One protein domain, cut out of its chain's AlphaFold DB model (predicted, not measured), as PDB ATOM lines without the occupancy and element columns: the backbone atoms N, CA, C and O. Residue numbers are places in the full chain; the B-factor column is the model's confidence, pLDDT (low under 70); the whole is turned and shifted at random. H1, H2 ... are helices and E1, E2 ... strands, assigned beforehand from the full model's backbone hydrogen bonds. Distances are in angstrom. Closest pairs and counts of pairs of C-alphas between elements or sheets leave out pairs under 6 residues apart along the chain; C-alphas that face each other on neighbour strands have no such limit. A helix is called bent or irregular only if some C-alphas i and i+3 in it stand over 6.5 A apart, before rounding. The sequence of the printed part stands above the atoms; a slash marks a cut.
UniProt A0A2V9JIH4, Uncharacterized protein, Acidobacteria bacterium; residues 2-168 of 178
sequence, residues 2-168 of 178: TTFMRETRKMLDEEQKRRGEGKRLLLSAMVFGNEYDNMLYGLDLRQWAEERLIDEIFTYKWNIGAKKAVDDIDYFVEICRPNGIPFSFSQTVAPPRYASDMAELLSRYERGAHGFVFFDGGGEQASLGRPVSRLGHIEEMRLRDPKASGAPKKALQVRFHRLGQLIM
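This is residues 2 to 168 of the 178 residues of an uncharacterized protein of Acidobacteria bacterium (UniProt A0A2V9JIH4). A small, strongly twisted and curled sheet of four parallel strands forms a wall, with H3, H4 and H5 following one another round one side of it; H1 lies toward one end of the long axis, joined to this body by its first residues, while H6, H7 and H8 lie toward the other end. From there a long tail, residues 150 to 168, runs away from the body to a small hook at residues 162 to 167. The printed part has 167 residues with eight named helices and four named strands, in the order H1 E1 H2 H3 E2 H4 E3 H5 E4 H6 H7 H8; the sheet's order is E1 E2 E3 E4. The class is mixed, helices and strands, with 82 residues, under half, in named elements. The whole is loose, with a radius of gyration of the C-alphas of 19.8 A, and only just elongated, spanning 61 by 41 by 28 A.

H1, residues 2 to 19, is the longest helix, 25.6 A from C-alpha 2 at (184.421, 143.494, 100.860) to C-alpha 19 at (193.255, 157.878, 120.126). E1 is residues 28 to 31, H2 residues 35 to 40 and H3 residues 45 to 50. E2, residues 56 to 59, spans 10.5 A, and H4, residues 73 to 80, spans 10.3 A. E3, residues 87 to 91, is the longest strand, 13.2 A. H5, residues 102 to 110, spans 12.2 A, and E4, residues 115 to 118, spans 10.4 A. H6, residues 126 to 132, is irregular, but only just: C-alphas 128 and 131 are 6.7 A apart. H7 is residues 138 to 144; H8, residues 146 to 149, ends with its C-alpha at (147.001, 169.010, 105.960).

In the sheet, E1 and E2 stand at 23 degrees, with N 31 and O 58 2.8 A apart. E2 and E3 stand at 37 degrees, with N 88 and O 57 at 2.9 A; E3 and E4 stand at 38 degrees, with N 91 and O 117 at 2.7 A. Three strand-helix-strand units, each two parallel neighbour strands with helices between, have right-handed crossovers: E1, H2 H3, E2; E2, H4, E3; and E3, H5, E4. H4 is on the sheet at a height over the sheet of 10.3 A, over E3, and runs along the strands, at 20 degrees to E3 on the local plane. H3 is only just on the sheet, with 5 pairs of C-alphas within 10 A, and only grazes it; H5 only grazes it too, with residues 105 to 109. H3 and H4 touch, closest at the C-alphas of Arg 46 and Ile 79, 5.7 A. With residues 2 to 5 alone, H1 only just touches H3, with 3 pairs of C-alphas within 8 A, the closest those of Thr 2 and Trp 48, 6.9 A. H2 is close to but not clearly touching H3, the C-alphas of Asn 38 and Leu 45 being closest at 7.5 A. H5 and H7 touch at a shallow tilt of 24 degrees, opposite ways, closest at the C-alphas of Leu 106 and Met 141, 6.8 A. H7 and H8 touch only at the corner, and only just, with 3 pairs of C-alphas within 8 A, the closest those of Leu 143 and Ser 149, 5.2 A. H6 is not on the sheet and touches no helix. Each O i to N i+4 pair is within hydrogen-bond range in H1, H2, H3, H4, H5 and H7; in H6 0 of 3 are, beside 2 of 4 O i to N i+3 pairs, and H8 is too short for an i+4 pair.

The two C-alphas farthest apart, those of Thr 3 and His 161, are 62.4 A apart. The printed part has no cut, and the link from E2 to H4, 13 residues, is long. Residues 18 to 23 and 161 to 167 stand free; residues 162 to 163 pair antiparallel with 166 to 167. The mean pLDDT of the printed part is 85.5; it is under 70 at residues 69, 93 and 99, 122 to 129, and 146 to 160.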
ATOM      1  N   THR A   2     184.508 143.940  99.449       97.94
ATOM      2  CA  THR A   2     184.421 143.494 100.860       97.94
ATOM      3  C   THR A   2     185.764 143.401 101.589       97.94
ATOM      4  O   THR A   2     185.874 143.902 102.703       97.94
ATOM      5  N   THR A   3     186.809 142.826 100.981       98.19
ATOM      6  CA  THR A   3     188.144 142.771 101.613       98.19
ATOM      7  C   THR A   3     188.660 144.163 101.980       98.19
ATOM      8  O   THR A   3     189.078 144.377 103.113       98.19
ATOM      9  N   PHE A   4     188.518 145.133 101.072       98.00
ATOM     10  CA  PHE A   4     188.867 146.533 101.326       98.00
ATOM     11  C   PHE A   4     188.068 147.128 102.498       98.00
ATOM     12  O   PHE A   4     188.631 147.828 103.338       98.00
ATOM     13  N   MET A   5     186.772 146.815 102.606       98.25
ATOM     14  CA  MET A   5     185.944 147.260 103.733       98.25
ATOM     15  C   MET A   5     186.405 146.658 105.065       98.25
ATOM     16  O   MET A   5     186.480 147.381 106.057       98.25
ATOM     17  N   ARG A   6     186.783 145.370 105.099       98.44
ATOM     18  CA  ARG A   6     187.348 144.726 106.302       98.44
ATOM     19  C   ARG A   6     188.650 145.381 106.742       98.44
ATOM     20  O   ARG A   6     188.827 145.672 107.923       98.44
ATOM     21  N   GLU A   7     189.549 145.623 105.795       98.50
ATOM     22  CA  GLU A   7     190.831 146.277 106.057       98.50
ATOM     23  C   GLU A   7     190.625 147.708 106.564       98.50
ATOM     24  O   GLU A   7     191.187 148.081 107.592       98.50
ATOM     25  N   THR A   8     189.736 148.472 105.925       98.19
ATOM     26  CA  THR A   8     189.383 149.833 106.354       98.19
ATOM     27  C   THR A   8     188.788 149.839 107.762       98.19
ATOM     28  O   THR A   8     189.208 150.631 108.606       98.19
ATOM     29  N   ARG A   9     187.849 148.929 108.058       97.81
ATOM     30  CA  ARG A   9     187.243 148.796 109.390       97.81
ATOM     31  C   ARG A   9     188.299 148.506 110.455       97.81
ATOM     32  O   ARG A   9     188.322 149.180 111.483       97.81
ATOM     33  N   LYS A  10     189.213 147.573 110.172       97.69
ATOM     34  CA  LYS A  10     190.342 147.245 111.052       97.69
ATOM     35  C   LYS A  10     191.230 148.466 111.309       97.69
ATOM     36  O   LYS A  10     191.537 148.748 112.463       97.69
ATOM     37  N   MET A  11     191.590 149.217 110.267       97.81
ATOM     38  CA  MET A  11     192.409 150.429 110.400       97.81
ATOM     39  C   MET A  11     191.722 151.502 111.254       97.81
ATOM     40  O   MET A  11     192.365 152.125 112.097       97.81
ATOM     41  N   LEU A  12     190.414 151.711 111.075       96.75
ATOM     42  CA  LEU A  12     189.646 152.655 111.892       96.75
ATOM     43  C   LEU A  12     189.571 152.214 113.360       96.75
ATOM     44  O   LEU A  12     189.654 153.058 114.253       96.75
ATOM     45  N   ASP A  13     189.443 150.914 113.621       95.25
ATOM     46  CA  ASP A  13     189.409 150.373 114.984       95.25
ATOM     47  C   ASP A  13     190.778 150.486 115.676       95.25
ATOM     48  O   ASP A  13     190.856 150.800 116.866       95.25
ATOM     49  N   GLU A  14     191.871 150.269 114.941       95.88
ATOM     50  CA  GLU A  14     193.241 150.495 115.415       95.88
ATOM     51  C   GLU A  14     193.492 151.976 115.718       95.88
ATOM     52  O   GLU A  14     194.000 152.314 116.790       95.88
ATOM     53  N   GLU A  15     193.071 152.871 114.823       95.62
ATOM     54  CA  GLU A  15     193.197 154.315 115.015       95.62
ATOM     55  C   GLU A  15     192.355 154.809 116.197       95.62
ATOM     56  O   GLU A  15     192.810 155.646 116.978       95.62
ATOM     57  N   GLN A  16     191.151 154.267 116.385       94.25
ATOM     58  CA  GLN A  16     190.332 154.564 117.555       94.25
ATOM     59  C   GLN A  16     191.043 154.146 118.847       94.25
ATOM     60  O   GLN A  16     191.145 154.958 119.764       94.25
ATOM     61  N   LYS A  17     191.587 152.921 118.913       92.56
ATOM     62  CA  LYS A  17     192.368 152.456 120.075       92.56
ATOM     63  C   LYS A  17     193.561 153.368 120.347       92.56
ATOM     64  O   LYS A  17     193.819 153.706 121.498       92.56
ATOM     65  N   ARG A  18     194.258 153.807 119.294       93.88
ATOM     66  CA  ARG A  18     195.394 154.731 119.400       93.88
ATOM     67  C   ARG A  18     194.990 156.100 119.956       93.88
ATOM     68  O   ARG A  18     195.766 156.700 120.694       93.88
ATOM     69  N   ARG A  19     193.797 156.603 119.613       92.12
ATOM     70  CA  ARG A  19     193.255 157.878 120.126       92.12
ATOM     71  C   ARG A  19     192.774 157.805 121.582       92.12
ATOM     72  O   ARG A  19     192.585 158.859 122.182       92.12
ATOM     73  N   GLY A  20     192.591 156.611 122.150       84.56
ATOM     74  CA  GLY A  20     192.086 156.413 123.515       84.56
ATOM     75  C   GLY A  20     190.554 156.421 123.594       84.56
ATOM     76  O   GLY A  20     189.890 155.912 122.694       84.56
ATOM     77  N   GLU A  21     189.979 157.003 124.656       74.69
ATOM     78  CA  GLU A  21     188.525 157.060 124.953       74.69
ATOM     79  C   GLU A  21     187.714 157.975 124.004       74.69
ATOM     80  O   GLU A  21     186.731 158.617 124.377       74.69
ATOM     81  N   GLY A  22     188.131 158.063 122.744       75.50
ATOM     82  CA  GLY A  22     187.421 158.792 121.709       75.50
ATOM     83  C   GLY A  22     186.133 158.090 121.278       75.50
ATOM     84  O   GLY A  22     185.962 156.877 121.412       75.50
ATOM     85  N   LYS A  23     185.225 158.871 120.685       85.56
ATOM     86  CA  LYS A  23     184.051 158.338 119.981       85.56
ATOM     87  C   LYS A  23     184.485 157.349 118.897       85.56
ATOM     88  O   LYS A  23     185.528 157.539 118.265       85.56
ATOM     89  N   ARG A  24     183.651 156.333 118.651       90.44
ATOM     90  CA  ARG A  24     183.877 155.360 117.577       90.44
ATOM     91  C   ARG A  24     184.050 156.070 116.238       90.44
ATOM     92  O   ARG A  24     183.230 156.914 115.885       90.44
ATOM     93  N   LEU A  25     185.102 155.719 115.500       94.44
ATOM     94  CA  LEU A  25     185.271 156.199 114.131       94.44
ATOM     95  C   LEU A  25     184.309 155.429 113.225       94.44
ATOM     96  O   LEU A  25     184.407 154.205 113.107       94.44
ATOM     97  N   LEU A  26     183.356 156.146 112.634       95.88
ATOM     98  CA  LEU A  26     182.308 155.567 111.797       95.88
ATOM     99  C   LEU A  26     182.767 155.457 110.343       95.88
ATOM    100  O   LEU A  26     183.541 156.289 109.870       95.88
ATOM    101  N   LEU A  27     182.266 154.441 109.644       97.19
ATOM    102  CA  LEU A  27     182.455 154.267 108.209       97.19
ATOM    103  C   LEU A  27     181.107 154.354 107.496       97.19
ATOM    104  O   LEU A  27     180.211 153.551 107.751       97.19
ATOM    105  N   SER A  28     180.981 155.312 106.583       96.62
ATOM    106  CA  SER A  28     179.793 155.497 105.750       96.62
ATOM    107  C   SER A  28     180.088 155.201 104.284       96.62
ATOM    108  O   SER A  28     181.201 155.456 103.821       96.62
ATOM    109  N   ALA A  29     179.092 154.730 103.537       96.50
ATOM    110  CA  ALA A  29     179.235 154.443 102.112       96.50
ATOM    111  C   ALA A  29     178.082 155.036 101.305       96.50
ATOM    112  O   ALA A  29     176.922 154.965 101.709       96.50
ATOM    113  N   MET A  30     178.416 155.581 100.135       94.75
ATOM    114  CA  MET A  30     177.438 155.948  99.119       94.75
ATOM    115  C   MET A  30     177.305 154.810  98.101       94.75
ATOM    116  O   MET A  30     178.313 154.321  97.596       94.75
ATOM    117  N   VAL A  31     176.077 154.365  97.842       95.44
ATOM    118  CA  VAL A  31     175.768 153.087  97.174       95.44
ATOM    119  C   VAL A  31     174.670 153.253  96.118       95.44
ATOM    120  O   VAL A  31     174.009 154.288  96.069       95.44
ATOM    121  N   PHE A  32     174.430 152.249  95.275       95.25
ATOM    122  CA  PHE A  32     173.309 152.273  94.323       95.25
ATOM    123  C   PHE A  32     171.964 152.050  95.010       95.25
ATOM    124  O   PHE A  32     171.907 151.510  96.110       95.25
ATOM    125  N   GLY A  33     170.870 152.415  94.339       93.50
ATOM    126  CA  GLY A  33     169.517 152.329  94.898       93.50
ATOM    127  C   GLY A  33     168.963 150.917  95.150       93.50
ATOM    128  O   GLY A  33     167.903 150.815  95.749       93.50
ATOM    129  N   ASN A  34     169.614 149.832  94.716       94.25
ATOM    130  CA  ASN A  34     169.094 148.463  94.873       94.25
ATOM    131  C   ASN A  34     170.206 147.401  94.917       94.25
ATOM    132  O   ASN A  34     171.344 147.665  94.533       94.25
ATOM    133  N   GLU A  35     169.869 146.185  95.358       95.44
ATOM    134  CA  GLU A  35     170.817 145.068  95.498       95.44
ATOM    135  C   GLU A  35     171.523 144.710  94.187       95.44
ATOM    136  O   GLU A  35     172.738 144.536  94.165       95.44
ATOM    137  N   TYR A  36     170.773 144.629  93.086       95.12
ATOM    138  CA  TYR A  36     171.313 144.194  91.799       95.12
ATOM    139  C   TYR A  36     172.448 145.105  91.326       95.12
ATOM    140  O   TYR A  36     173.523 144.619  90.976       95.12
ATOM    141  N   ASP A  37     172.224 146.419  91.338       95.44
ATOM    142  CA  ASP A  37     173.234 147.378  90.894       95.44
ATOM    143  C   ASP A  37     174.416 147.430  91.867       95.44
ATOM    144  O   ASP A  37     175.563 147.484  91.435       95.44
ATOM    145  N   ASN A  38     174.171 147.318  93.173       96.12
ATOM    146  CA  ASN A  38     175.252 147.217  94.152       96.12
ATOM    147  C   ASN A  38     176.143 145.994  93.895       96.12
ATOM    148  O   ASN A  38     177.365 146.131  93.787       96.12
ATOM    149  N   MET A  39     175.548 144.819  93.687       95.94
ATOM    150  CA  MET A  39     176.286 143.592  93.385       95.94
ATOM    151  C   MET A  39     177.013 143.651  92.041       95.94
ATOM    152  O   MET A  39     178.146 143.176  91.951       95.94
ATOM    153  N   LEU A  40     176.425 144.284  91.018       94.81
ATOM    154  CA  LEU A  40     177.064 144.485  89.712       94.81
ATOM    155  C   LEU A  40     178.411 145.218  89.834       94.81
ATOM    156  O   LEU A  40     179.350 144.904  89.105       94.81
ATOM    157  N   TYR A  41     178.517 146.153  90.780       94.19
ATOM    158  CA  TYR A  41     179.742 146.902  91.073       94.19
ATOM    159  C   TYR A  41     180.523 146.357  92.283       94.19
ATOM    160  O   TYR A  41     181.460 146.991  92.772       94.19
ATOM    161  N   GLY A  42     180.181 145.152  92.753       96.31
ATOM    162  CA  GLY A  42     180.895 144.442  93.815       96.31
ATOM    163  C   GLY A  42     180.698 145.014  95.222       96.31
ATOM    164  O   GLY A  42     181.555 144.780  96.081       96.31
ATOM    165  N   LEU A  43     179.618 145.766  95.447       97.38
ATOM    166  CA  LEU A  43     179.193 146.313  96.737       97.38
ATOM    167  C   LEU A  43     178.238 145.322  97.422       97.38
ATOM    168  O   LEU A  43     177.023 145.399  97.266       97.38
ATOM    169  N   ASP A  44     178.786 144.369  98.173       98.00
ATOM    170  CA  ASP A  44     177.988 143.382  98.911       98.00
ATOM    171  C   ASP A  44     177.506 143.955 100.252       98.00
ATOM    172  O   ASP A  44     178.103 143.740 101.309       98.00
ATOM    173  N   LEU A  45     176.435 144.752 100.200       98.00
ATOM    174  CA  LEU A  45     175.939 145.474 101.376       98.00
ATOM    175  C   LEU A  45     175.373 144.545 102.451       98.00
ATOM    176  O   LEU A  45     175.434 144.886 103.632       98.00
ATOM    177  N   ARG A  46     174.850 143.375 102.063       97.56
ATOM    178  CA  ARG A  46     174.351 142.371 103.008       97.56
ATOM    179  C   ARG A  46     175.505 141.840 103.847       97.56
ATOM    180  O   ARG A  46     175.453 141.929 105.072       97.56
ATOM    181  N   GLN A  47     176.585 141.417 103.190       98.25
ATOM    182  CA  GLN A  47     177.794 140.981 103.877       98.25
ATOM    183  C   GLN A  47     178.390 142.099 104.742       98.25
ATOM    184  O   GLN A  47     178.807 141.855 105.873       98.25
ATOM    185  N   TRP A  48     178.418 143.342 104.249       98.38
ATOM    186  CA  TRP A  48     178.953 144.467 105.026       98.38
ATOM    187  C   TRP A  48     178.124 144.770 106.270       98.38
ATOM    188  O   TRP A  48     178.698 145.133 107.298       98.38
ATOM    189  N   ALA A  49     176.802 144.629 106.189       97.81
ATOM    190  CA  ALA A  49     175.903 144.837 107.312       97.81
ATOM    191  C   ALA A  49     176.043 143.725 108.364       97.81
ATOM    192  O   ALA A  49     176.241 144.032 109.541       97.81
ATOM    193  N   GLU A  50     176.014 142.457 107.943       97.69
ATOM    194  CA  GLU A  50     176.150 141.283 108.821       97.69
ATOM    195  C   GLU A  50     177.499 141.262 109.554       97.69
ATOM    196  O   GLU A  50     177.566 140.999 110.755       97.69
ATOM    197  N   GLU A  51     178.578 141.616 108.856       97.94
ATOM    198  CA  GLU A  51     179.922 141.710 109.436       97.94
ATOM    199  C   GLU A  51     180.181 143.046 110.158       97.94
ATOM    200  O   GLU A  51     181.276 143.268 110.677       97.94
ATOM    201  N   ARG A  52     179.187 143.947 110.214       96.88
ATOM    202  CA  ARG A  52     179.273 145.281 110.843       96.88
ATOM    203  C   ARG A  52     180.449 146.123 110.330       96.88
ATOM    204  O   ARG A  52     181.079 146.870 111.084       96.88
ATOM    205  N   LEU A  53     180.746 146.004 109.037       98.19
ATOM    206  CA  LEU A  53     181.816 146.743 108.363       98.19
ATOM    207  C   LEU A  53     181.422 148.190 108.068       98.19
ATOM    208  O   LEU A  53     182.300 149.033 107.913       98.19
ATOM    209  N   ILE A  54     180.122 148.470 107.998       97.75
ATOM    210  CA  ILE A  54     179.565 149.784 107.689       97.75
ATOM    211  C   ILE A  54     178.667 150.271 108.826       97.75
ATOM    212  O   ILE A  54     177.970 149.481 109.459       97.75
ATOM    213  N   ASP A  55     178.702 151.576 109.087       97.94
ATOM    214  CA  ASP A  55     177.930 152.225 110.148       97.94
ATOM    215  C   ASP A  55     176.795 153.100 109.602       97.94
ATOM    216  O   ASP A  55     175.846 153.361 110.330       97.94
ATOM    217  N   GLU A  56     176.863 153.548 108.344       97.31
ATOM    218  CA  GLU A  56     175.815 154.357 107.708       97.31
ATOM    219  C   GLU A  56     175.831 154.205 106.179       97.31
ATOM    220  O   GLU A  56     176.892 154.072 105.560       97.31
ATOM    221  N   ILE A  57     174.650 154.234 105.557       97.25
ATOM    222  CA  ILE A  57     174.491 154.098 104.105       97.25
ATOM    223  C   ILE A  57     173.764 155.306 103.514       97.25
ATOM    224  O   ILE A  57     172.750 155.770 104.035       97.25
ATOM    225  N   PHE A  58     174.244 155.763 102.360       94.69
ATOM    226  CA  PHE A  58     173.592 156.778 101.542       94.69
ATOM    227  C   PHE A  58     173.338 156.252 100.131       94.69
ATOM    228  O   PHE A  58     174.256 155.723  99.514       94.69
ATOM    229  N   THR A  59     172.146 156.425  99.563       92.94
ATOM    230  CA  THR A  59     171.958 156.083  98.138       92.94
ATOM    231  C   THR A  59     172.514 157.171  97.226       92.94
ATOM    232  O   THR A  59     172.503 158.347  97.577       92.94
ATOM    233  N   TYR A  60     172.986 156.805  96.040       88.88
ATOM    234  CA  TYR A  60     173.478 157.728  95.028       88.88
ATOM    235  C   TYR A  60     172.360 158.109  94.057       88.88
ATOM    236  O   TYR A  60     171.966 157.323  93.197       88.88
ATOM    237  N   LYS A  61     171.872 159.350  94.149       82.56
ATOM    238  CA  LYS A  61     170.702 159.816  93.389       82.56
ATOM    239  C   LYS A  61     170.838 159.679  91.872       82.56
ATOM    240  O   LYS A  61     169.862 159.356  91.201       82.56
ATOM    241  N   TRP A  62     172.021 159.943  91.318       81.62
ATOM    242  CA  TRP A  62     172.196 159.916  89.865       81.62
ATOM    243  C   TRP A  62     172.240 158.503  89.293       81.62
ATOM    244  O   TRP A  62     172.007 158.355  88.096       81.62
ATOM    245  N   ASN A  63     172.543 157.490  90.121       79.88
ATOM    246  CA  ASN A  63     172.591 156.082  89.717       79.88
ATOM    247  C   ASN A  63     173.321 155.884  88.365       79.88
ATOM    248  O   ASN A  63     172.898 155.104  87.513       79.88
ATOM    249  N   ILE A  64     174.411 156.628  88.128       82.12
ATOM    250  CA  ILE A  64     175.143 156.588  86.853       82.12
ATOM    251  C   ILE A  64     175.694 155.175  86.655       82.12
ATOM    252  O   ILE A  64     176.454 154.684  87.483       82.12
ATOM    253  N   GLY A  65     175.310 154.532  85.551       82.62
ATOM    254  CA  GLY A  65     175.692 153.151  85.241       82.62
ATOM    255  C   GLY A  65     174.735 152.082  85.780       82.62
ATOM    256  O   GLY A  65     174.827 150.933  85.346       82.62
ATOM    257  N   ALA A  66     173.777 152.451  86.636       84.94
ATOM    258  CA  ALA A  66     172.758 151.536  87.133       84.94
ATOM    259  C   ALA A  66     171.905 150.974  85.990       84.94
ATOM    260  O   ALA A  66     171.548 151.669  85.032       84.94
ATOM    261  N   LYS A  67     171.547 149.699  86.108       83.94
ATOM    262  CA  LYS A  67     170.601 149.023  85.219       83.94
ATOM    263  C   LYS A  67     169.178 149.107  85.752       83.94
ATOM    264  O   LYS A  67     168.244 149.013  84.956       83.94
ATOM    265  N   LYS A  68     168.995 149.313  87.061       79.06
ATOM    266  CA  LYS A  68     167.693 149.544  87.689       79.06
ATOM    267  C   LYS A  68     167.707 150.894  88.410       79.06
ATOM    268  O   LYS A  68     168.277 151.062  89.473       79.06
ATOM    269  N   ALA A  69     167.021 151.883  87.849       68.06
ATOM    270  CA  ALA A  69     167.030 153.250  88.383       68.06
ATOM    271  C   ALA A  69     166.129 153.464  89.624       68.06
ATOM    272  O   ALA A  69     165.767 154.601  89.920       68.06
ATOM    273  N   VAL A  70     165.716 152.397  90.317       81.75
ATOM    274  CA  VAL A  70     164.729 152.470  91.404       81.75
ATOM    275  C   VAL A  70     165.409 152.278  92.754       81.75
ATOM    276  O   VAL A  70     166.183 151.338  92.936       81.75
ATOM    277  N   ASP A  71     165.077 153.173  93.684       87.81
ATOM    278  CA  ASP A  71     165.382 153.043  95.106       87.81
ATOM    279  C   ASP A  71     164.516 151.927  95.722       87.81
ATOM    280  O   ASP A  71     163.302 152.083  95.899       87.81
ATOM    281  N   ASP A  72     165.140 150.804  96.057       93.19
ATOM    282  CA  ASP A  72     164.524 149.667  96.733       93.19
ATOM    283  C   ASP A  72     164.635 149.839  98.253       93.19
ATOM    284  O   ASP A  72     165.595 149.417  98.899       93.19
ATOM    285  N   ILE A  73     163.648 150.524  98.830       95.12
ATOM    286  CA  ILE A  73     163.608 150.790 100.275       95.12
ATOM    287  C   ILE A  73     163.517 149.489 101.072       95.12
ATOM    288  O   ILE A  73     164.101 149.400 102.150       95.12
ATOM    289  N   ASP A  74     162.799 148.491 100.556       95.50
ATOM    290  CA  ASP A  74     162.522 147.264 101.298       95.50
ATOM    291  C   ASP A  74     163.811 146.444 101.444       95.50
ATOM    292  O   ASP A  74     164.110 145.982 102.546       95.50
ATOM    293  N   TYR A  75     164.643 146.404 100.396       96.00
ATOM    294  CA  TYR A  75     166.006 145.874 100.461       96.00
ATOM    295  C   TYR A  75     166.854 146.553 101.549       96.00
ATOM    296  O   TYR A  75     167.469 145.882 102.380       96.00
ATOM    297  N   PHE A  76     166.875 147.891 101.597       96.88
ATOM    298  CA  PHE A  76     167.648 148.596 102.625       96.88
ATOM    299  C   PHE A  76     167.109 148.346 104.032       96.88
ATOM    300  O   PHE A  76     167.895 148.146 104.957       96.88
ATOM    301  N   VAL A  77     165.788 148.320 104.209       97.06
ATOM    302  CA  VAL A  77     165.167 147.981 105.493       97.06
ATOM    303  C   VAL A  77     165.576 146.582 105.937       97.06
ATOM    304  O   VAL A  77     165.948 146.414 107.099       97.06
ATOM    305  N   GLU A  78     165.528 145.607 105.031       97.31
ATOM    306  CA  GLU A  78     165.874 144.214 105.299       97.31
ATOM    307  C   GLU A  78     167.309 144.075 105.817       97.31
ATOM    308  O   GLU A  78     167.522 143.442 106.850       97.31
ATOM    309  N   ILE A  79     168.289 144.697 105.153       97.06
ATOM    310  CA  ILE A  79     169.705 144.519 105.514       97.06
ATOM    311  C   ILE A  79     170.151 145.448 106.655       97.06
ATOM    312  O   ILE A  79     170.985 145.073 107.483       97.06
ATOM    313  N   CYS A  80     169.611 146.668 106.726       96.94
ATOM    314  CA  CYS A  80     170.128 147.699 107.626       96.94
ATOM    315  C   CYS A  80     169.470 147.647 109.010       96.94
ATOM    316  O   CYS A  80     170.156 147.781 110.027       96.94
ATOM    317  N   ARG A  81     168.146 147.434 109.073       95.94
ATOM    318  CA  ARG A  81     167.386 147.512 110.332       95.94
ATOM    319  C   ARG A  81     167.834 146.469 111.365       95.94
ATOM    320  O   ARG A  81     168.057 146.879 112.503       95.94
ATOM    321  N   PRO A  82     168.024 145.177 111.023       97.19
ATOM    322  CA  PRO A  82     168.487 144.181 111.993       97.19
ATOM    323  C   PRO A  82     169.875 144.493 112.565       97.19
ATOM    324  O   PRO A  82     170.174 144.135 113.700       97.19
ATOM    325  N   ASN A  83     170.709 145.197 111.795       96.56
ATOM    326  CA  ASN A  83     172.087 145.520 112.161       96.56
ATOM    327  C   ASN A  83     172.237 146.893 112.842       96.56
ATOM    328  O   ASN A  83     173.323 147.219 113.334       96.56
ATOM    329  N   GLY A  84     171.150 147.671 112.923       96.31
ATOM    330  CA  GLY A  84     171.137 149.017 113.499       96.31
ATOM    331  C   GLY A  84     171.844 150.059 112.631       96.31
ATOM    332  O   GLY A  84     172.358 151.038 113.165       96.31
ATOM    333  N   ILE A  85     171.900 149.840 111.317       97.88
ATOM    334  CA  ILE A  85     172.568 150.732 110.366       97.88
ATOM    335  C   ILE A  85     171.534 151.747 109.850       97.88
ATOM    336  O   ILE A  85     170.531 151.345 109.260       97.88
ATOM    337  N   PRO A  86     171.696 153.060 110.073       97.19
ATOM    338  CA  PRO A  86     170.878 154.059 109.401       97.19
ATOM    339  C   PRO A  86     171.163 154.074 107.896       97.19
ATOM    340  O   PRO A  86     172.312 153.983 107.460       97.19
ATOM    341  N   PHE A  87     170.109 154.240 107.096       96.62
ATOM    342  CA  PHE A  87     170.232 154.512 105.668       96.62
ATOM    343  C   PHE A  87     169.431 155.754 105.285       96.62
ATOM    344  O   PHE A  87     168.290 155.940 105.720       96.62
ATOM    345  N   SER A  88     170.035 156.606 104.463       94.75
ATOM    346  CA  SER A  88     169.458 157.875 104.032       94.75
ATOM    347  C   SER A  88     169.497 158.002 102.511       94.75
ATOM    348  O   SER A  88     170.450 157.584 101.857       94.75
ATOM    349  N   PHE A  89     168.467 158.602 101.919       91.12
ATOM    350  CA  PHE A  89     168.432 158.801 100.467       91.12
ATOM    351  C   PHE A  89     169.117 160.108 100.078       91.12
ATOM    352  O   PHE A  89     168.892 161.143 100.712       91.12
ATOM    353  N   SER A  90     169.917 160.094  99.013       88.44
ATOM    354  CA  SER A  90     170.497 161.336  98.503       88.44
ATOM    355  C   SER A  90     169.469 162.198  97.772       88.44
ATOM    356  O   SER A  90     168.678 161.730  96.953       88.44
ATOM    357  N   GLN A  91     169.519 163.492  98.059       82.25
ATOM    358  CA  GLN A  91     168.973 164.589  97.276       82.25
ATOM    359  C   GLN A  91     170.128 165.383  96.655       82.25
ATOM    360  O   GLN A  91     171.262 165.291  97.110       82.25
ATOM    361  N   THR A  92     169.858 166.143  95.596       75.88
ATOM    362  CA  THR A  92     170.852 167.013  94.939       75.88
ATOM    363  C   THR A  92     170.748 168.450  95.462       75.88
ATOM    364  O   THR A  92     169.863 168.744  96.262       75.88
ATOM    365  N   VAL A  93     171.603 169.353  94.961       65.81
ATOM    366  CA  VAL A  93     171.659 170.803  95.279       65.81
ATOM    367  C   VAL A  93     170.296 171.507  95.300       65.81
ATOM    368  O   VAL A  93     170.100 172.515  95.974       65.81
ATOM    369  N   ALA A  94     169.323 171.021  94.529       72.19
ATOM    370  CA  ALA A  94     167.986 171.588  94.570       72.19
ATOM    371  C   ALA A  94     167.278 171.131  95.860       72.19
ATOM    372  O   ALA A  94     166.992 169.936  95.996       72.19
ATOM    373  N   PRO A  95     166.932 172.045  96.790       72.06
ATOM    374  CA  PRO A  95     166.137 171.658  97.946       72.06
ATOM    375  C   PRO A  95     164.786 171.104  97.474       72.06
ATOM    376  O   PRO A  95     164.264 171.520  96.429       72.06
ATOM    377  N   PRO A  96     164.158 170.226  98.263       75.75
ATOM    378  CA  PRO A  96     162.845 169.727  97.911       75.75
ATOM    379  C   PRO A  96     161.803 170.842  97.922       75.75
ATOM    380  O   PRO A  96     161.810 171.757  98.748       75.75
ATOM    381  N   ARG A  97     160.868 170.753  96.986       76.94
ATOM    382  CA  ARG A  97     159.737 171.664  96.847       76.94
ATOM    383  C   ARG A  97     158.555 171.126  97.638       76.94
ATOM    384  O   ARG A  97     158.132 169.988  97.444       76.94
ATOM    385  N   TYR A  98     157.939 171.995  98.441       71.44
ATOM    386  CA  TYR A  98     156.764 171.637  99.242       71.44
ATOM    387  C   TYR A  98     155.630 171.004  98.426       71.44
ATOM    388  O   TYR A  98     155.024 170.032  98.858       71.44
ATOM    389  N   ALA A  99     155.362 171.544  97.235       69.62
ATOM    390  CA  ALA A  99     154.209 171.152  96.428       69.62
ATOM    391  C   ALA A  99     154.353 169.795  95.718       69.62
ATOM    392  O   ALA A  99     153.336 169.227  95.324       69.62
ATOM    393  N   SER A 100     155.578 169.304  95.508       74.06
ATOM    394  CA  SER A 100     155.823 168.111  94.683       74.06
ATOM    395  C   SER A 100     156.615 167.021  95.388       74.06
ATOM    396  O   SER A 100     156.359 165.852  95.126       74.06
ATOM    397  N   ASP A 101     157.533 167.379  96.285       81.50
ATOM    398  CA  ASP A 101     158.558 166.435  96.738       81.50
ATOM    399  C   ASP A 101     158.255 165.921  98.161       81.50
ATOM    400  O   ASP A 101     158.593 164.795  98.507       81.50
ATOM    401  N   MET A 102     157.538 166.692  98.991       82.12
ATOM    402  CA  MET A 102     157.333 166.362 100.414       82.12
ATOM    403  C   MET A 102     156.580 165.061 100.662       82.12
ATOM    404  O   MET A 102     156.961 164.320 101.562       82.12
ATOM    405  N   ALA A 103     155.532 164.781  99.884       82.75
ATOM    406  CA  ALA A 103     154.749 163.559 100.047       82.75
ATOM    407  C   ALA A 103     155.595 162.308  99.748       82.75
ATOM    408  O   ALA A 103     155.503 161.310 100.457       82.75
ATOM    409  N   GLU A 104     156.464 162.375  98.735       86.31
ATOM    410  CA  GLU A 104     157.393 161.287  98.418       86.31
ATOM    411  C   GLU A 104     158.435 161.111  99.529       86.31
ATOM    412  O   GLU A 104     158.673 159.997  99.992       86.31
ATOM    413  N   LEU A 105     159.031 162.211 100.001       88.56
ATOM    414  CA  LEU A 105     160.029 162.169 101.072       88.56
ATOM    415  C   LEU A 105     159.442 161.634 102.384       88.56
ATOM    416  O   LEU A 105     160.078 160.831 103.064       88.56
ATOM    417  N   LEU A 106     158.218 162.042 102.724       88.88
ATOM    418  CA  LEU A 106     157.488 161.522 103.877       88.88
ATOM    419  C   LEU A 106     157.217 160.021 103.728       88.88
ATOM    420  O   LEU A 106     157.492 159.265 104.654       88.88
ATOM    421  N   SER A 107     156.767 159.579 102.549       89.69
ATOM    422  CA  SER A 107     156.545 158.156 102.279       89.69
ATOM    423  C   SER A 107     157.820 157.323 102.479       89.69
ATOM    424  O   SER A 107     157.754 156.214 103.005       89.69
ATOM    425  N   ARG A 108     159.002 157.857 102.142       92.44
ATOM    426  CA  ARG A 108     160.283 157.175 102.403       92.44
ATOM    427  C   ARG A 108     160.579 157.038 103.902       92.44
ATOM    428  O   ARG A 108     161.006 155.963 104.321       92.44
ATOM    429  N   TYR A 109     160.320 158.069 104.712       93.06
ATOM    430  CA  TYR A 109     160.421 157.967 106.177       93.06
ATOM    431  C   TYR A 109     159.474 156.902 106.736       93.06
ATOM    432  O   TYR A 109     159.889 156.061 107.528       93.06
ATOM    433  N   GLU A 110     158.216 156.900 106.293       91.94
ATOM    434  CA  GLU A 110     157.198 155.935 106.734       91.94
ATOM    435  C   GLU A 110     157.563 154.494 106.363       91.94
ATOM    436  O   GLU A 110     157.248 153.558 107.096       91.94
ATOM    437  N   ARG A 111     158.300 154.318 105.263       94.00
ATOM    438  CA  ARG A 111     158.857 153.028 104.843       94.00
ATOM    439  C   ARG A 111     160.166 152.659 105.542       94.00
ATOM    440  O   ARG A 111     160.642 151.546 105.361       94.00
ATOM    441  N   GLY A 112     160.717 153.524 106.391       93.75
ATOM    442  CA  GLY A 112     161.836 153.195 107.274       93.75
ATOM    443  C   GLY A 112     163.172 153.847 106.934       93.75
ATOM    444  O   GLY A 112     164.166 153.466 107.549       93.75
ATOM    445  N   ALA A 113     163.213 154.807 106.005       94.12
ATOM    446  CA  ALA A 113     164.403 155.628 105.801       94.12
ATOM    447  C   ALA A 113     164.773 156.373 107.091       94.12
ATOM    448  O   ALA A 113     163.901 156.920 107.769       94.12
ATOM    449  N   HIS A 114     166.066 156.439 107.407       94.81
ATOM    450  CA  HIS A 114     166.552 157.218 108.546       94.81
ATOM    451  C   HIS A 114     166.540 158.721 108.255       94.81
ATOM    452  O   HIS A 114     166.271 159.529 109.144       94.81
ATOM    453  N   GLY A 115     166.812 159.108 107.009       92.25
ATOM    454  CA  GLY A 115     166.916 160.509 106.638       92.25
ATOM    455  C   GLY A 115     167.205 160.761 105.167       92.25
ATOM    456  O   GLY A 115     167.005 159.907 104.297       92.25
ATOM    457  N   PHE A 116     167.684 161.973 104.909       89.62
ATOM    458  CA  PHE A 116     168.112 162.435 103.597       89.62
ATOM    459  C   PHE A 116     169.483 163.089 103.701       89.62
ATOM    460  O   PHE A 116     169.756 163.815 104.656       89.62
ATOM    461  N   VAL A 117     170.320 162.863 102.694       87.94
ATOM    462  CA  VAL A 117     171.619 163.528 102.541       87.94
ATOM    463  C   VAL A 117     171.585 164.422 101.308       87.94
ATOM    464  O   VAL A 117     170.924 164.090 100.330       87.94
ATOM    465  N   PHE A 118     172.291 165.547 101.327       84.44
ATOM    466  CA  PHE A 118     172.411 166.430 100.167       84.44
ATOM    467  C   PHE A 118     173.769 166.230  99.502       84.44
ATOM    468  O   PHE A 118     174.807 166.528 100.088       84.44
ATOM    469  N   PHE A 119     173.749 165.697  98.285       81.69
ATOM    470  CA  PHE A 119     174.913 165.597  97.417       81.69
ATOM    471  C   PHE A 119     175.094 166.913  96.657       81.69
ATOM    472  O   PHE A 119     174.111 167.518  96.218       81.69
ATOM    473  N   ASP A 120     176.349 167.344  96.523       79.88
ATOM    474  CA  ASP A 120     176.738 168.661  95.997       79.88
ATOM    475  C   ASP A 120     176.151 169.852  96.786       79.88
ATOM    476  O   ASP A 120     175.948 170.941  96.246       79.88
ATOM    477  N   GLY A 121     175.897 169.661  98.087       73.00
ATOM    478  CA  GLY A 121     175.453 170.733  98.976       73.00
ATOM    479  C   GLY A 121     176.497 171.850  99.088       73.00
ATOM    480  O   GLY A 121     177.661 171.582  99.383       73.00
ATOM    481  N   GLY A 122     176.098 173.101  98.861       66.62
ATOM    482  CA  GLY A 122     176.979 174.275  98.912       66.62
ATOM    483  C   GLY A 122     176.660 175.369  97.888       66.62
ATOM    484  O   GLY A 122     177.195 176.473  97.991       66.62
ATOM    485  N   GLY A 123     175.796 175.090  96.907       62.88
ATOM    486  CA  GLY A 123     175.344 176.053  95.893       62.88
ATOM    487  C   GLY A 123     174.010 176.740  96.214       62.88
ATOM    488  O   GLY A 123     173.483 177.496  95.395       62.88
ATOM    489  N   GLU A 124     173.410 176.451  97.367       65.38
ATOM    490  CA  GLU A 124     172.052 176.870  97.684       65.38
ATOM    491  C   GLU A 124     171.972 178.342  98.103       65.38
ATOM    492  O   GLU A 124     172.756 178.852  98.899       65.38
ATOM    493  N   GLN A 125     170.937 179.041  97.630       62.00
ATOM    494  CA  GLN A 125     170.582 180.351  98.176       62.00
ATOM    495  C   GLN A 125     170.005 180.190  99.588       62.00
ATOM    496  O   GLN A 125     169.252 179.255  99.842       62.00
ATOM    497  N   ALA A 126     170.202 181.161 100.484       59.72
ATOM    498  CA  ALA A 126     169.575 181.147 101.818       59.72
ATOM    499  C   ALA A 126     168.042 180.932 101.768       59.72
ATOM    500  O   ALA A 126     167.444 180.316 102.652       59.72
ATOM    501  N   SER A 127     167.394 181.383 100.686       60.66
ATOM    502  CA  SER A 127     165.963 181.185 100.423       60.66
ATOM    503  C   SER A 127     165.530 179.715 100.308       60.66
ATOM    504  O   SER A 127     164.367 179.408 100.601       60.66
ATOM    505  N   LEU A 128     166.467 178.838  99.937       64.56
ATOM    506  CA  LEU A 128     166.343 177.396  99.734       64.56
ATOM    507  C   LEU A 128     166.530 176.589 101.029       64.56
ATOM    508  O   LEU A 128     166.135 175.430 101.079       64.56
ATOM    509  N   GLY A 129     167.022 177.205 102.112       67.62
ATOM    510  CA  GLY A 129     167.160 176.549 103.421       67.62
ATOM    511  C   GLY A 129     165.826 176.250 104.120       67.62
ATOM    512  O   GLY A 129     165.775 175.441 105.045       67.62
ATOM    513  N   ARG A 130     164.718 176.868 103.679       73.31
ATOM    514  CA  ARG A 130     163.400 176.717 104.320       73.31
ATOM    515  C   ARG A 130     162.877 175.272 104.273       73.31
ATOM    516  O   ARG A 130     162.630 174.744 105.353       73.31
ATOM    517  N   PRO A 131     162.755 174.605 103.107       75.12
ATOM    518  CA  PRO A 131     162.403 173.186 103.061       75.12
ATOM    519  C   PRO A 131     163.423 172.301 103.776       75.12
ATOM    520  O   PRO A 131     163.025 171.455 104.569       75.12
ATOM    521  N   VAL A 132     164.722 172.546 103.558       78.25
ATOM    522  CA  VAL A 132     165.815 171.731 104.118       78.25
ATOM    523  C   VAL A 132     165.770 171.685 105.642       78.25
ATOM    524  O   VAL A 132     165.819 170.603 106.210       78.25
ATOM    525  N   SER A 133     165.565 172.829 106.303       79.44
ATOM    526  CA  SER A 133     165.474 172.910 107.770       79.44
ATOM    527  C   SER A 133     164.355 172.066 108.386       79.44
ATOM    528  O   SER A 133     164.327 171.893 109.600       79.44
ATOM    529  N   ARG A 134     163.393 171.600 107.578       80.81
ATOM    530  CA  ARG A 134     162.233 170.820 108.033       80.81
ATOM    531  C   ARG A 134     162.356 169.339 107.704       80.81
ATOM    532  O   ARG A 134     161.563 168.544 108.203       80.81
ATOM    533  N   LEU A 135     163.337 168.958 106.888       81.75
ATOM    534  CA  LEU A 135     163.636 167.557 106.620       81.75
ATOM    535  C   LEU A 135     164.187 166.930 107.900       81.75
ATOM    536  O   LEU A 135     165.104 167.467 108.511       81.75
ATOM    537  N   GLY A 136     163.572 165.833 108.334       82.31
ATOM    538  CA  GLY A 136     163.836 165.200 109.631       82.31
ATOM    539  C   GLY A 136     162.796 165.517 110.709       82.31
ATOM    540  O   GLY A 136     162.683 164.773 111.679       82.31
ATOM    541  N   HIS A 137     161.959 166.544 110.524       88.00
ATOM    542  CA  HIS A 137     160.834 166.835 111.415       88.00
ATOM    543  C   HIS A 137     159.543 166.222 110.858       88.00
ATOM    544  O   HIS A 137     158.719 166.927 110.279       88.00
ATOM    545  N   ILE A 138     159.367 164.905 111.019       88.19
ATOM    546  CA  ILE A 138     158.291 164.119 110.376       88.19
ATOM    547  C   ILE A 138     156.898 164.736 110.590       88.19
ATOM    548  O   ILE A 138     156.143 164.886 109.630       88.19
ATOM    549  N   GLU A 139     156.569 165.168 111.811       85.75
ATOM    550  CA  GLU A 139     155.270 165.801 112.082       85.75
ATOM    551  C   GLU A 139     155.101 167.134 111.347       85.75
ATOM    552  O   GLU A 139     154.037 167.426 110.802       85.75
ATOM    553  N   GLU A 140     156.163 167.934 111.251       83.50
ATOM    554  CA  GLU A 140     156.116 169.167 110.473       83.50
ATOM    555  C   GLU A 140     156.019 168.885 108.969       83.50
ATOM    556  O   GLU A 140     155.338 169.614 108.246       83.50
ATOM    557  N   MET A 141     156.650 167.813 108.487       83.56
ATOM    558  CA  MET A 141     156.508 167.375 107.102       83.56
ATOM    559  C   MET A 141     155.061 166.971 106.796       83.56
ATOM    560  O   MET A 141     154.528 167.422 105.783       83.56
ATOM    561  N   ARG A 142     154.395 166.219 107.686       83.69
ATOM    562  CA  ARG A 142     152.965 165.870 107.561       83.69
ATOM    563  C   ARG A 142     152.066 167.101 107.536       83.69
ATOM    564  O   ARG A 142     151.218 167.225 106.658       83.69
ATOM    565  N   LEU A 143     152.287 168.049 108.449       79.56
ATOM    566  CA  LEU A 143     151.530 169.308 108.498       79.56
ATOM    567  C   LEU A 143     151.719 170.176 107.248       79.56
ATOM    568  O   LEU A 143     150.885 171.032 106.962       79.56
ATOM    569  N   ARG A 144     152.824 170.003 106.523       73.69
ATOM    570  CA  ARG A 144     153.150 170.788 105.328       73.69
ATOM    571  C   ARG A 144     152.890 170.052 104.024       73.69
ATOM    572  O   ARG A 144     152.986 170.691 102.978       73.69
ATOM    573  N   ASP A 145     152.557 168.764 104.064       74.19
ATOM    574  CA  ASP A 145     152.046 168.053 102.900       74.19
ATOM    575  C   ASP A 145     150.647 168.605 102.574       74.19
ATOM    576  O   ASP A 145     149.717 168.438 103.375       74.19
ATOM    577  N   PRO A 146     150.458 169.272 101.417       66.56
ATOM    578  CA  PRO A 146     149.164 169.832 101.041       66.56
ATOM    579  C   PRO A 146     148.059 168.775 100.936       66.56
ATOM    580  O   PRO A 146     146.885 169.117 101.070       66.56
ATOM    581  N   LYS A 147     148.410 167.502 100.692       67.56
ATOM    582  CA  LYS A 147     147.438 166.402 100.648       67.56
ATOM    583  C   LYS A 147     146.951 166.007 102.042       67.56
ATOM    584  O   LYS A 147     145.761 165.759 102.200       67.56
ATOM    585  N   ALA A 148     147.845 165.967 103.028       67.44
ATOM    586  CA  ALA A 148     147.528 165.527 104.387       67.44
ATOM    587  C   ALA A 148     146.917 166.637 105.261       67.44
ATOM    588  O   ALA A 148     146.044 166.376 106.081       67.44
ATOM    589  N   SER A 149     147.361 167.882 105.084       68.19
ATOM    590  CA  SER A 149     147.001 169.010 105.960       68.19
ATOM    591  C   SER A 149     145.850 169.882 105.453       68.19
ATOM    592  O   SER A 149     145.348 170.727 106.192       68.19
ATOM    593  N   GLY A 150     145.475 169.758 104.175       65.69
ATOM    594  CA  GLY A 150     144.588 170.719 103.512       65.69
ATOM    595  C   GLY A 150     145.212 172.112 103.333       65.69
ATOM    596  O   GLY A 150     144.505 173.060 102.983       65.69
ATOM    597  N   ALA A 151     146.524 172.260 103.565       63.56
ATOM    598  CA  ALA A 151     147.221 173.528 103.404       63.56
ATOM    599  C   ALA A 151     147.100 174.064 101.960       63.56
ATOM    600  O   ALA A 151     147.106 173.289 100.994       63.56
ATOM    601  N   PRO A 152     147.017 175.397 101.775       57.91
ATOM    602  CA  PRO A 152     146.879 175.978 100.450       57.91
ATOM    603  C   PRO A 152     148.053 175.586  99.544       57.91
ATOM    604  O   PRO A 152     149.219 175.750  99.899       57.91
ATOM    605  N   LYS A 153     147.744 175.137  98.318       58.69
ATOM    606  CA  LYS A 153     148.738 174.714  97.305       58.69
ATOM    607  C   LYS A 153     149.754 175.802  96.927       58.69
ATOM    608  O   LYS A 153     150.775 175.500  96.314       58.69
ATOM    609  N   LYS A 154     149.468 177.070  97.237       58.97
ATOM    610  CA  LYS A 154     150.355 178.213  96.998       58.97
ATOM    611  C   LYS A 154     150.810 178.789  98.332       58.97
ATOM    612  O   LYS A 154     149.984 179.090  99.188       58.97
ATOM    613  N   ALA A 155     152.118 178.993  98.466       61.69
ATOM    614  CA  ALA A 155     152.683 179.703  99.605       61.69
ATOM    615  C   ALA A 155     152.081 181.113  99.686       61.69
ATOM    616  O   ALA A 155     152.161 181.883  98.726       61.69
ATOM    617  N   LEU A 156     151.498 181.452 100.836       63.41
ATOM    618  CA  LEU A 156     151.040 182.806 101.105       63.41
ATOM    619  C   LEU A 156     152.276 183.678 101.356       63.41
ATOM    620  O   LEU A 156     152.934 183.565 102.390       63.41
ATOM    621  N   GLN A 157     152.632 184.522 100.391       62.72
ATOM    622  CA  GLN A 157     153.660 185.534 100.603       62.72
ATOM    623  C   GLN A 157     153.010 186.775 101.201       62.72
ATOM    624  O   GLN A 157     152.396 187.568 100.493       62.72
ATOM    625  N   VAL A 158     153.153 186.940 102.513       67.81
ATOM    626  CA  VAL A 158     152.752 188.173 103.191       67.81
ATOM    627  C   VAL A 158     153.930 189.133 103.143       67.81
ATOM    628  O   VAL A 158     154.998 188.838 103.678       67.81
ATOM    629  N   ARG A 159     153.746 190.283 102.490       66.75
ATOM    630  CA  ARG A 159     154.670 191.409 102.643       66.75
ATOM    631  C   ARG A 159     154.362 192.071 103.976       66.75
ATOM    632  O   ARG A 159     153.222 192.461 104.212       66.75
ATOM    633  N   PHE A 160     155.358 192.183 104.838       68.69
ATOM    634  CA  PHE A 160     155.248 192.919 106.090       68.69
ATOM    635  C   PHE A 160     156.279 194.042 106.095       68.69
ATOM    636  O   PHE A 160     157.423 193.823 105.713       68.69
ATOM    637  N   HIS A 161     155.862 195.228 106.542       78.19
ATOM    638  CA  HIS A 161     156.710 196.421 106.643       78.19
ATOM    639  C   HIS A 161     157.857 196.236 107.652       78.19
ATOM    640  O   HIS A 161     158.954 196.767 107.472       78.19
ATOM    641  N   ARG A 162     157.615 195.469 108.725       77.94
ATOM    642  CA  ARG A 162     158.558 195.282 109.834       77.94
ATOM    643  C   ARG A 162     158.650 193.842 110.315       77.94
ATOM    644  O   ARG A 162     157.631 193.166 110.432       77.94
ATOM    645  N   LEU A 163     159.865 193.425 110.673       78.38
ATOM    646  CA  LEU A 163     160.142 192.229 111.473       78.38
ATOM    647  C   LEU A 163     160.927 192.645 112.717       78.38
ATOM    648  O   LEU A 163     162.122 192.932 112.648       78.38
ATOM    649  N   GLY A 164     160.238 192.738 113.855       80.50
ATOM    650  CA  GLY A 164     160.803 193.368 115.048       80.50
ATOM    651  C   GLY A 164     161.151 194.836 114.779       80.50
ATOM    652  O   GLY A 164     160.285 195.617 114.385       80.50
ATOM    653  N   GLN A 165     162.417 195.206 114.981       80.69
ATOM    654  CA  GLN A 165     162.917 196.565 114.729       80.69
ATOM    655  C   GLN A 165     163.395 196.796 113.284       80.69
ATOM    656  O   GLN A 165     163.723 197.924 112.925       80.69
ATOM    657  N   LEU A 166     163.437 195.756 112.446       71.50
ATOM    658  CA  LEU A 166     163.937 195.856 111.075       71.50
ATOM    659  C   LEU A 166     162.827 196.303 110.121       71.50
ATOM    660  O   LEU A 166     161.745 195.713 110.115       71.50
ATOM    661  N   ILE A 167     163.108 197.322 109.301       79.81
ATOM    662  CA  ILE A 167     162.246 197.746 108.190       79.81
ATOM    663  C   ILE A 167     162.585 196.897 106.965       79.81
ATOM    664  O   ILE A 167     163.729 196.859 106.517       79.81
ATOM    665  N   MET A 168     161.576 196.231 106.419       71.94
ATOM    666  CA  MET A 168     161.725 195.217 105.372       71.94
ATOM    667  C   MET A 168     161.438 195.752 103.966       71.94
ATOM    668  O   MET A 168     161.578 195.022 102.988       71.94
TER     669      MET A 168